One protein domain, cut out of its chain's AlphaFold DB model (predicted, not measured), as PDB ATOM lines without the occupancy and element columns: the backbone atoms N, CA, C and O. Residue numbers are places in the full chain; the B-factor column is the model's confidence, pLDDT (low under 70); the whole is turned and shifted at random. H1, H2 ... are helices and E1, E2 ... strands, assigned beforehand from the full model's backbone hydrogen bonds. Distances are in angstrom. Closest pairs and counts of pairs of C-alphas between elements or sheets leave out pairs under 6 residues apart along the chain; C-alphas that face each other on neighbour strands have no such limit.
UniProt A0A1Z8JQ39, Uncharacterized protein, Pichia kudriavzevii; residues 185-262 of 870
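What this domain is: This is residues 185 to 262 of the 870 residues of an uncharacterized protein of Pichia kudriavzevii (UniProt A0A1Z8JQ39). Two longer helices, H2 and H4, stand steeply to each other, with a small two-strand hairpin, E1 and E2, near the first residues of H2 and the short helix H3 near H4. The link of residues 231 to 249 makes a wide excursion through residues 239 to 242 on the side of the body away from H1, whose centre is the farthest of any named element from the mean of the C-alphas. The printed part has 78 residues, with four named helices and two named strands in the order H1, E1, E2, H2, H3, H4, and the class is mostly helix. The sheet has the order E1 - E2 and is antiparallel. The whole is compact, with a radius of gyration of the C-alphas of 12.4 A and spans of 32 by 31 by 22 A.

Where its parts are: H1 is residues 185 to 189, with C-alpha 185 at (230.823, 168.925, 105.312), and measures 6.3 A from first to last C-alpha. E1, residues 193 to 195, measures 6.9 A, and E2, residues 201 to 203, measures 7.2 A. H2 follows directly as residues 204 to 218, beginning with C-alpha 204 at (227.406, 169.466, 118.051), and measures 21.4 A. H3 is residues 227 to 230 and measures 5.7 A. H4, residues 250 to 262, measures 18.5 A and ends with C-alpha 262 at (238.752, 170.117, 129.151).

How they stand to each other: H1 is apart from E2, H2, H3 and H4. E1 and E2 form a hairpin, antiparallel with 149 degrees between their directions; N 194 and O 202 are within hydrogen-bond range at 2.8 A, as are N 202 and O 194 at 3.0 A. The closest C-alphas of E1 and H2 are those of Ile 193 and Glu 204, 6.0 A apart. H2 and H4 only just touch, with 3 pairs of C-alphas within 8 A, through residues 208 to 212 of H2 and 256 to 260 of H4; their closest C-alphas, those of Leu 208 and Leu 256, are 7.0 A apart. They run the same way at a steep tilt of 57 degrees. H3 is close to H4 but not clearly touching it, the closest C-alphas being those of Leu 228 and Phe 257, 7.2 A apart. H2 and H3 are only just apart, with their closest C-alphas at 8.3 A. In H1 and H4 every O i to N i+4 pair is within hydrogen-bond range, in H2 10 of 11 are, and H3 is too short for such a pair.

The domain as a whole: The C-alphas of Ile 187 and Lys 219, the two farthest apart, are 34.5 A from each other. The printed part has no cut. The link from H3 to H4 is long, with 19 residues; the link from H2 to H3 is short, and those from H1 to E1, E1 to E2 and E2 to H2 are tight. The mean pLDDT of the printed part is 80.1, with residues 185 to 190 and 240 to 241 under 70.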
ATOM      1  N   TYR A 185     230.014 168.349 104.238       50.03
ATOM      2  CA  TYR A 185     230.823 168.925 105.312       50.03
ATOM      3  C   TYR A 185     230.843 168.027 106.563       50.03
ATOM      4  O   TYR A 185     231.920 167.714 107.076       50.03
ATOM      5  N   ASN A 186     229.679 167.500 106.962       54.53
ATOM      6  CA  ASN A 186     229.542 166.635 108.139       54.53
ATOM      7  C   ASN A 186     230.266 165.288 107.951       54.53
ATOM      8  O   ASN A 186     230.797 164.730 108.909       54.53
ATOM      9  N   ILE A 187     230.376 164.807 106.706       52.53
ATOM     10  CA  ILE A 187     231.122 163.589 106.342       52.53
ATOM     11  C   ILE A 187     232.642 163.823 106.420       52.53
ATOM     12  O   ILE A 187     233.379 162.941 106.846       52.53
ATOM     13  N   ILE A 188     233.119 165.011 106.029       51.47
ATOM     14  CA  ILE A 188     234.555 165.345 105.995       51.47
ATOM     15  C   ILE A 188     235.113 165.612 107.402       51.47
ATOM     16  O   ILE A 188     236.269 165.286 107.667       51.47
ATOM     17  N   LYS A 189     234.307 166.186 108.307       57.41
ATOM     18  CA  LYS A 189     234.704 166.477 109.698       57.41
ATOM     19  C   LYS A 189     234.240 165.451 110.735       57.41
ATOM     20  O   LYS A 189     234.618 165.575 111.895       57.41
ATOM     21  N   ASN A 190     233.461 164.445 110.331       63.84
ATOM     22  CA  ASN A 190     232.835 163.473 111.235       63.84
ATOM     23  C   ASN A 190     231.915 164.146 112.287       63.84
ATOM     24  O   ASN A 190     231.823 163.705 113.431       63.84
ATOM     25  N   GLU A 191     231.265 165.251 111.897       76.38
ATOM     26  CA  GLU A 191     230.524 166.152 112.788       76.38
ATOM     27  C   GLU A 191     229.184 165.536 113.221       76.38
ATOM     28  O   GLU A 191     228.356 165.139 112.397       76.38
ATOM     29  N   HIS A 192     228.967 165.437 114.534       80.94
ATOM     30  CA  HIS A 192     227.771 164.817 115.094       80.94
ATOM     31  C   HIS A 192     226.544 165.734 115.024       80.94
ATOM     32  O   HIS A 192     226.614 166.938 115.278       80.94
ATOM     33  N   ILE A 193     225.386 165.130 114.742       85.75
ATOM     34  CA  ILE A 193     224.081 165.795 114.723       85.75
ATOM     35  C   ILE A 193     223.290 165.344 115.960       85.75
ATOM     36  O   ILE A 193     223.083 164.150 116.171       85.75
ATOM     37  N   ILE A 194     222.831 166.300 116.763       87.88
ATOM     38  CA  ILE A 194     222.122 166.097 118.032       87.88
ATOM     39  C   ILE A 194     220.619 166.340 117.827       87.88
ATOM     40  O   ILE A 194     220.231 167.382 117.295       87.88
ATOM     41  N   GLU A 195     219.758 165.425 118.295       89.69
ATOM     42  CA  GLU A 195     218.324 165.707 118.477       89.69
ATOM     43  C   GLU A 195     218.104 166.451 119.806       89.69
ATOM     44  O   GLU A 195     218.603 166.054 120.861       89.69
ATOM     45  N   LEU A 196     217.337 167.538 119.763       91.00
ATOM     46  CA  LEU A 196     217.022 168.388 120.908       91.00
ATOM     47  C   LEU A 196     215.705 167.972 121.577       91.00
ATOM     48  O   LEU A 196     214.815 167.405 120.941       91.00
ATOM     49  N   GLN A 197     215.515 168.335 122.849       87.19
ATOM     50  CA  GLN A 197     214.272 168.091 123.606       87.19
ATOM     51  C   GLN A 197     213.034 168.738 122.962       87.19
ATOM     52  O   GLN A 197     211.905 168.297 123.176       87.19
ATOM     53  N   CYS A 198     213.225 169.778 122.147       85.94
ATOM     54  CA  CYS A 198     212.164 170.409 121.368       85.94
ATOM     55  C   CYS A 198     211.779 169.648 120.080       85.94
ATOM     56  O   CYS A 198     210.794 170.027 119.451       85.94
ATOM     57  N   GLY A 199     212.511 168.592 119.705       82.69
ATOM     58  CA  GLY A 199     212.287 167.777 118.502       82.69
ATOM     59  C   GLY A 199     213.000 168.272 117.235       82.69
ATOM     60  O   GLY A 199     212.899 167.620 116.193       82.69
ATOM     61  N   HIS A 200     213.713 169.397 117.321       88.25
ATOM     62  CA  HIS A 200     214.596 169.909 116.269       88.25
ATOM     63  C   HIS A 200     216.005 169.310 116.382       88.25
ATOM     64  O   HIS A 200     216.313 168.602 117.339       88.25
ATOM     65  N   MET A 201     216.854 169.586 115.394       86.62
ATOM     66  CA  MET A 201     218.190 169.000 115.263       86.62
ATOM     67  C   MET A 201     219.252 170.112 115.211       86.62
ATOM     68  O   MET A 201     218.982 171.195 114.695       86.62
ATOM     69  N   THR A 202     220.466 169.859 115.697       89.06
ATOM     70  CA  THR A 202     221.611 170.791 115.614       89.06
ATOM     71  C   THR A 202     222.910 170.038 115.340       89.06
ATOM     72  O   THR A 202     222.994 168.851 115.642       89.06
ATOM     73  N   HIS A 203     223.933 170.705 114.805       88.88
ATOM     74  CA  HIS A 203     225.301 170.182 114.888       88.88
ATOM     75  C   HIS A 203     225.839 170.319 116.325       88.88
ATOM     76  O   HIS A 203     225.439 171.243 117.040       88.88
ATOM     77  N   GLU A 204     226.748 169.429 116.734       86.75
ATOM     78  CA  GLU A 204     227.406 169.466 118.051       86.75
ATOM     79  C   GLU A 204     228.284 170.709 118.229       86.75
ATOM     80  O   GLU A 204     228.130 171.416 119.222       86.75
ATOM     81  N   GLU A 205     229.129 171.043 117.250       85.81
ATOM     82  CA  GLU A 205     230.034 172.196 117.355       85.81
ATOM     83  C   GLU A 205     229.260 173.525 117.381       85.81
ATOM     84  O   GLU A 205     229.587 174.424 118.151       85.81
ATOM     85  N   CYS A 206     228.163 173.637 116.615       85.88
ATOM     86  CA  CYS A 206     227.260 174.794 116.693       85.88
ATOM     87  C   CYS A 206     226.604 174.956 118.074       85.88
ATOM     88  O   CYS A 206     226.266 176.075 118.448       85.88
ATOM     89  N   LEU A 207     226.398 173.861 118.813       87.50
ATOM     90  CA  LEU A 207     225.836 173.906 120.162       87.50
ATOM     91  C   LEU A 207     226.906 174.233 121.213       87.50
ATOM     92  O   LEU A 207     226.612 174.970 122.148       87.50
ATOM     93  N   LEU A 208     228.133 173.730 121.044       87.31
ATOM     94  CA  LEU A 208     229.272 174.050 121.910       87.31
ATOM     95  C   LEU A 208     229.643 175.534 121.849       87.31
ATOM     96  O   LEU A 208     229.650 176.183 122.889       87.31
ATOM     97  N   MET A 209     229.862 176.088 120.651       84.75
ATOM     98  CA  MET A 209     230.315 177.480 120.489       84.75
ATOM     99  C   MET A 209     229.362 178.505 121.128       84.75
ATOM    100  O   MET A 209     229.814 179.476 121.725       84.75
ATOM    101  N   GLU A 210     228.044 178.291 121.048       84.38
ATOM    102  CA  GLU A 210     227.051 179.177 121.678       84.38
ATOM    103  C   GLU A 210     227.028 179.051 123.212       84.38
ATOM    104  O   GLU A 210     226.757 180.027 123.915       84.38
ATOM    105  N   ILE A 211     227.344 177.871 123.757       84.88
ATOM    106  CA  ILE A 211     227.492 177.673 125.206       84.88
ATOM    107  C   ILE A 211     228.794 178.329 125.691       84.88
ATOM    108  O   ILE A 211     228.768 179.063 126.676       84.88
ATOM    109  N   GLU A 212     229.910 178.139 124.982       83.88
ATOM    110  CA  GLU A 212     231.201 178.791 125.257       83.88
ATOM    111  C   GLU A 212     231.083 180.322 125.219       83.88
ATOM    112  O   GLU A 212     231.527 181.008 126.146       83.88
ATOM    113  N   LEU A 213     230.411 180.866 124.200       81.25
ATOM    114  CA  LEU A 213     230.090 182.290 124.095       81.25
ATOM    115  C   LEU A 213     229.223 182.764 125.271       81.25
ATOM    116  O   LEU A 213     229.542 183.777 125.894       81.25
ATOM    117  N   SER A 214     228.169 182.018 125.618       79.88
ATOM    118  CA  SER A 214     227.283 182.357 126.741       79.88
ATOM    119  C   SER A 214     228.042 182.424 128.072       79.88
ATOM    120  O   SER A 214     227.899 183.406 128.798       79.88
ATOM    121  N   LEU A 215     228.897 181.432 128.358       80.75
ATOM    122  CA  LEU A 215     229.743 181.364 129.560       80.75
ATOM    123  C   LEU A 215     230.783 182.494 129.614       80.75
ATOM    124  O   LEU A 215     231.056 183.046 130.682       80.75
ATOM    125  N   THR A 216     231.351 182.852 128.459       78.25
ATOM    126  CA  THR A 216     232.329 183.942 128.321       78.25
ATOM    127  C   THR A 216     231.680 185.297 128.605       78.25
ATOM    128  O   THR A 216     232.239 186.113 129.340       78.25
ATOM    129  N   LEU A 217     230.469 185.522 128.084       74.62
ATOM    130  CA  LEU A 217     229.698 186.748 128.302       74.62
ATOM    131  C   LEU A 217     229.223 186.894 129.757       74.62
ATOM    132  O   LEU A 217     229.273 187.997 130.304       74.62
ATOM    133  N   SER A 218     228.801 185.805 130.408       74.44
ATOM    134  CA  SER A 218     228.413 185.810 131.827       74.44
ATOM    135  C   SER A 218     229.602 185.791 132.798       74.44
ATOM    136  O   SER A 218     229.414 186.076 133.982       74.44
ATOM    137  N   LYS A 219     230.814 185.467 132.321       76.88
ATOM    138  CA  LYS A 219     232.037 185.258 133.125       76.88
ATOM    139  C   LYS A 219     231.873 184.179 134.209       76.88
ATOM    140  O   LYS A 219     232.479 184.262 135.278       76.88
ATOM    141  N   THR A 220     231.040 183.170 133.946       72.25
ATOM    142  CA  THR A 220     230.702 182.100 134.901       72.25
ATOM    143  C   THR A 220     231.437 180.803 134.597       72.25
ATOM    144  O   THR A 220     231.414 180.320 133.468       72.25
ATOM    145  N   PHE A 221     232.007 180.196 135.632       73.44
ATOM    146  CA  PHE A 221     232.705 178.916 135.556       73.44
ATOM    147  C   PHE A 221     231.712 177.748 135.705       73.44
ATOM    148  O   PHE A 221     230.771 177.816 136.497       73.44
ATOM    149  N   LEU A 222     231.920 176.668 134.947       77.31
ATOM    150  CA  LEU A 222     231.099 175.453 135.001       77.31
ATOM    151  C   LEU A 222     231.600 174.502 136.099       77.31
ATOM    152  O   LEU A 222     232.358 173.574 135.836       77.31
ATOM    153  N   GLU A 223     231.157 174.716 137.338       72.00
ATOM    154  CA  GLU A 223     231.522 173.845 138.468       72.00
ATOM    155  C   GLU A 223     230.852 172.460 138.404       72.00
ATOM    156  O   GLU A 223     231.367 171.490 138.958       72.00
ATOM    157  N   ASN A 224     229.693 172.343 137.745       76.12
ATOM    158  CA  ASN A 224     228.968 171.079 137.613       76.12
ATOM    159  C   ASN A 224     228.062 171.026 136.365       76.12
ATOM    160  O   ASN A 224     227.667 172.044 135.796       76.12
ATOM    161  N   GLN A 225     227.674 169.807 135.980       75.38
ATOM    162  CA  GLN A 225     226.788 169.532 134.840       75.38
ATOM    163  C   GLN A 225     225.352 170.064 135.029       75.38
ATOM    164  O   GLN A 225     224.623 170.236 134.051       75.38
ATOM    165  N   GLN A 226     224.921 170.345 136.265       75.50
ATOM    166  CA  GLN A 226     223.595 170.909 136.532       75.50
ATOM    167  C   GLN A 226     223.503 172.336 135.972       75.50
ATOM    168  O   GLN A 226     222.535 172.645 135.285       75.50
ATOM    169  N   MET A 227     224.537 173.161 136.184       78.25
ATOM    170  CA  MET A 227     224.610 174.549 135.700       78.25
ATOM    171  C   MET A 227     224.584 174.660 134.171       78.25
ATOM    172  O   MET A 227     224.029 175.618 133.641       78.25
ATOM    173  N   LEU A 228     225.098 173.660 133.441       81.38
ATOM    174  CA  LEU A 228     225.030 173.618 131.972       81.38
ATOM    175  C   LEU A 228     223.587 173.780 131.461       81.38
ATOM    176  O   LEU A 228     223.361 174.346 130.394       81.38
ATOM    177  N   LYS A 229     222.596 173.338 132.248       79.06
ATOM    178  CA  LYS A 229     221.170 173.414 131.909       79.06
ATOM    179  C   LYS A 229     220.659 174.856 131.798       79.06
ATOM    180  O   LYS A 229     219.612 175.036 131.179       79.06
ATOM    181  N   ASP A 230     221.391 175.859 132.274       80.44
ATOM    182  CA  ASP A 230     220.980 177.267 132.215       80.44
ATOM    183  C   ASP A 230     221.718 178.074 131.125       80.44
ATOM    184  O   ASP A 230     221.253 179.147 130.748       80.44
ATOM    185  N   PHE A 231     222.790 177.523 130.535       83.38
ATOM    186  CA  PHE A 231     223.581 178.152 129.459       83.38
ATOM    187  C   PHE A 231     223.242 177.657 128.041       83.38
ATOM    188  O   PHE A 231     223.901 178.041 127.078       83.38
ATOM    189  N   PHE A 232     222.222 176.808 127.874       88.00
ATOM    190  CA  PHE A 232     221.793 176.372 126.540       88.00
ATOM    191  C   PHE A 232     221.097 177.510 125.771       88.00
ATOM    192  O   PHE A 232     220.085 178.027 126.261       88.00
ATOM    193  N   PRO A 233     221.542 177.846 124.543       87.25
ATOM    194  CA  PRO A 233     220.953 178.921 123.742       87.25
ATOM    195  C   PRO A 233     219.496 178.611 123.355       87.25
ATOM    196  O   PRO A 233     219.090 177.445 123.341       87.25
ATOM    197  N   PRO A 234     218.676 179.611 122.996       86.44
ATOM    198  CA  PRO A 234     217.335 179.370 122.468       86.44
ATOM    199  C   PRO A 234     217.375 178.613 121.130       86.44
ATOM    200  O   PRO A 234     218.175 178.906 120.246       86.44
ATOM    201  N   CYS A 235     216.467 177.656 120.940       87.81
ATOM    202  CA  CYS A 235     216.324 176.930 119.680       87.81
ATOM    203  C   CYS A 235     215.615 177.812 118.636       87.81
ATOM    204  O   CYS A 235     214.403 178.021 118.729       87.81
ATOM    205  N   GLY A 236     216.342 178.274 117.614       82.38
ATOM    206  CA  GLY A 236     215.827 179.164 116.561       82.38
ATOM    207  C   GLY A 236     214.768 178.544 115.637       82.38
ATOM    208  O   GLY A 236     214.096 179.257 114.898       82.38
ATOM    209  N   SER A 237     214.579 177.222 115.692       81.88
ATOM    210  CA  SER A 237     213.468 176.522 115.027       81.88
ATOM    211  C   SER A 237     212.181 176.492 115.866       81.88
ATOM    212  O   SER A 237     211.129 176.093 115.369       81.88
ATOM    213  N   CYS A 238     212.218 176.885 117.145       83.81
ATOM    214  CA  CYS A 238     211.015 176.985 117.970       83.81
ATOM    215  C   CYS A 238     210.311 178.339 117.775       83.81
ATOM    216  O   CYS A 238     210.975 179.375 117.798       83.81
ATOM    217  N   PRO A 239     208.966 178.373 117.675       71.94
ATOM    218  CA  PRO A 239     208.239 179.634 117.602       71.94
ATOM    219  C   PRO A 239     208.551 180.504 118.826       71.94
ATOM    220  O   PRO A 239     208.521 180.033 119.966       71.94
ATOM    221  N   ASN A 240     208.860 181.775 118.564       68.00
ATOM    222  CA  ASN A 240     209.236 182.796 119.544       68.00
ATOM    223  C   ASN A 240     210.477 182.458 120.405       68.00
ATOM    224  O   ASN A 240     210.627 183.029 121.480       68.00
ATOM    225  N   ASN A 241     211.358 181.545 119.967       69.06
ATOM    226  CA  ASN A 241     212.632 181.202 120.631       69.06
ATOM    227  C   ASN A 241     212.524 180.707 122.098       69.06
ATOM    228  O   ASN A 241     213.533 180.565 122.780       69.06
ATOM    229  N   VAL A 242     211.320 180.387 122.593       72.38
ATOM    230  CA  VAL A 242     211.037 180.176 124.036       72.38
ATOM    231  C   VAL A 242     211.687 178.913 124.627       72.38
ATOM    232  O   VAL A 242     211.817 178.787 125.842       72.38
ATOM    233  N   LYS A 243     212.077 177.939 123.796       81.81
ATOM    234  CA  LYS A 243     212.661 176.668 124.254       81.81
ATOM    235  C   LYS A 243     214.172 176.662 124.046       81.81
ATOM    236  O   LYS A 243     214.625 176.759 122.910       81.81
ATOM    237  N   ALA A 244     214.926 176.456 125.122       85.00
ATOM    238  CA  ALA A 244     216.365 176.217 125.061       85.00
ATOM    239  C   ALA A 244     216.709 174.964 124.228       85.00
ATOM    240  O   ALA A 244     215.987 173.961 124.252       85.00
ATOM    241  N   ALA A 245     217.836 175.010 123.522       87.88
ATOM    242  CA  ALA A 245     218.380 173.967 122.661       87.88
ATOM    243  C   ALA A 245     219.071 172.852 123.470       87.88
ATOM    244  O   ALA A 245     220.225 172.506 123.240       87.88
ATOM    245  N   LYS A 246     218.354 172.282 124.442       88.44
ATOM    246  CA  LYS A 246     218.848 171.197 125.299       88.44
ATOM    247  C   LYS A 246     218.875 169.873 124.520       88.44
ATOM    248  O   LYS A 246     217.840 169.528 123.937       88.44
ATOM    249  N   PRO A 247     219.985 169.113 124.509       90.88
ATOM    250  CA  PRO A 247     220.028 167.759 123.963       90.88
ATOM    251  C   PRO A 247     218.974 166.847 124.589       90.88
ATOM    252  O   PRO A 247     218.651 166.943 125.775       90.88
ATOM    253  N   LYS A 248     218.423 165.955 123.767       87.88
ATOM    254  CA  LYS A 248     217.391 164.985 124.154       87.88
ATOM    255  C   LYS A 248     217.930 163.821 124.992       87.88
ATOM    256  O   LYS A 248     217.163 163.201 125.721       87.88
ATOM    257  N   GLU A 249     219.223 163.533 124.876       86.81
ATOM    258  CA  GLU A 249     219.914 162.421 125.531       86.81
ATOM    259  C   GLU A 249     220.912 162.978 126.556       86.81
ATOM    260  O   GLU A 249     221.743 163.826 126.222       86.81
ATOM    261  N   GLU A 250     220.829 162.523 127.812       80.62
ATOM    262  CA  GLU A 250     221.659 163.051 128.910       80.62
ATOM    263  C   GLU A 250     223.152 162.729 128.693       80.62
ATOM    264  O   GLU A 250     224.002 163.563 128.990       80.62
ATOM    265  N   ASP A 251     223.474 161.587 128.069       82.38
ATOM    266  CA  ASP A 251     224.846 161.190 127.706       82.38
ATOM    267  C   ASP A 251     225.531 162.210 126.781       82.38
ATOM    268  O   ASP A 251     226.733 162.466 126.901       82.38
ATOM    269  N   ILE A 252     224.763 162.851 125.890       84.44
ATOM    270  CA  ILE A 252     225.265 163.940 125.044       84.44
ATOM    271  C   ILE A 252     225.560 165.173 125.905       84.44
ATOM    272  O   ILE A 252     226.605 165.791 125.723       84.44
ATOM    273  N   MET A 253     224.716 165.508 126.888       81.38
ATOM    274  CA  MET A 253     225.031 166.592 127.831       81.38
ATOM    275  C   MET A 253     226.257 166.281 128.697       81.38
ATOM    276  O   MET A 253     227.007 167.200 129.014       81.38
ATOM    277  N   THR A 254     226.504 165.013 129.035       82.69
ATOM    278  CA  THR A 254     227.737 164.591 129.718       82.69
ATOM    279  C   THR A 254     228.956 164.775 128.810       82.69
ATOM    280  O   THR A 254     229.949 165.347 129.248       82.69
ATOM    281  N   ARG A 255     228.881 164.387 127.524       85.88
ATOM    282  CA  ARG A 255     229.961 164.636 126.545       85.88
ATOM    283  C   ARG A 255     230.249 166.129 126.371       85.88
ATOM    284  O   ARG A 255     231.414 166.518 126.407       85.88
ATOM    285  N   LEU A 256     229.210 166.951 126.212       85.44
ATOM    286  CA  LEU A 256     229.337 168.408 126.090       85.44
ATOM    287  C   LEU A 256     229.995 169.011 127.339       85.44
ATOM    288  O   LEU A 256     230.960 169.755 127.207       85.44
ATOM    289  N   PHE A 257     229.535 168.639 128.541       84.12
ATOM    290  CA  PHE A 257     230.135 169.090 129.800       84.12
ATOM    291  C   PHE A 257     231.621 168.719 129.889       84.12
ATOM    292  O   PHE A 257     232.447 169.591 130.143       84.12
ATOM    293  N   THR A 258     231.980 167.461 129.603       82.88
ATOM    294  CA  THR A 258     233.380 167.008 129.623       82.88
ATOM    295  C   THR A 258     234.255 167.769 128.626       82.88
ATOM    296  O   THR A 258     235.386 168.109 128.965       82.88
ATOM    297  N   ARG A 259     233.756 168.083 127.420       82.50
ATOM    298  CA  ARG A 259     234.490 168.921 126.451       82.50
ATOM    299  C   ARG A 259     234.708 170.337 126.994       82.50
ATOM    300  O   ARG A 259     235.847 170.781 127.032       82.50
ATOM    301  N   LEU A 260     233.658 170.987 127.500       82.25
ATOM    302  CA  LEU A 260     233.714 172.364 128.015       82.25
ATOM    303  C   LEU A 260     234.669 172.540 129.213       82.25
ATOM    304  O   LEU A 260     235.286 173.592 129.346       82.25
ATOM    305  N   ILE A 261     234.825 171.524 130.072       79.06
ATOM    306  CA  ILE A 261     235.782 171.566 131.199       79.06
ATOM    307  C   ILE A 261     237.202 171.099 130.834       79.06
ATOM    308  O   ILE A 261     238.098 171.211 131.666       79.06
ATOM    309  N   THR A 262     237.420 170.551 129.631       73.94
ATOM    310  CA  THR A 262     238.752 170.117 129.151       73.94
ATOM    311  C   THR A 262     239.330 171.014 128.057       73.94
ATOM    312  O   THR A 262     240.532 170.968 127.813       73.94
TER     313      THR A 262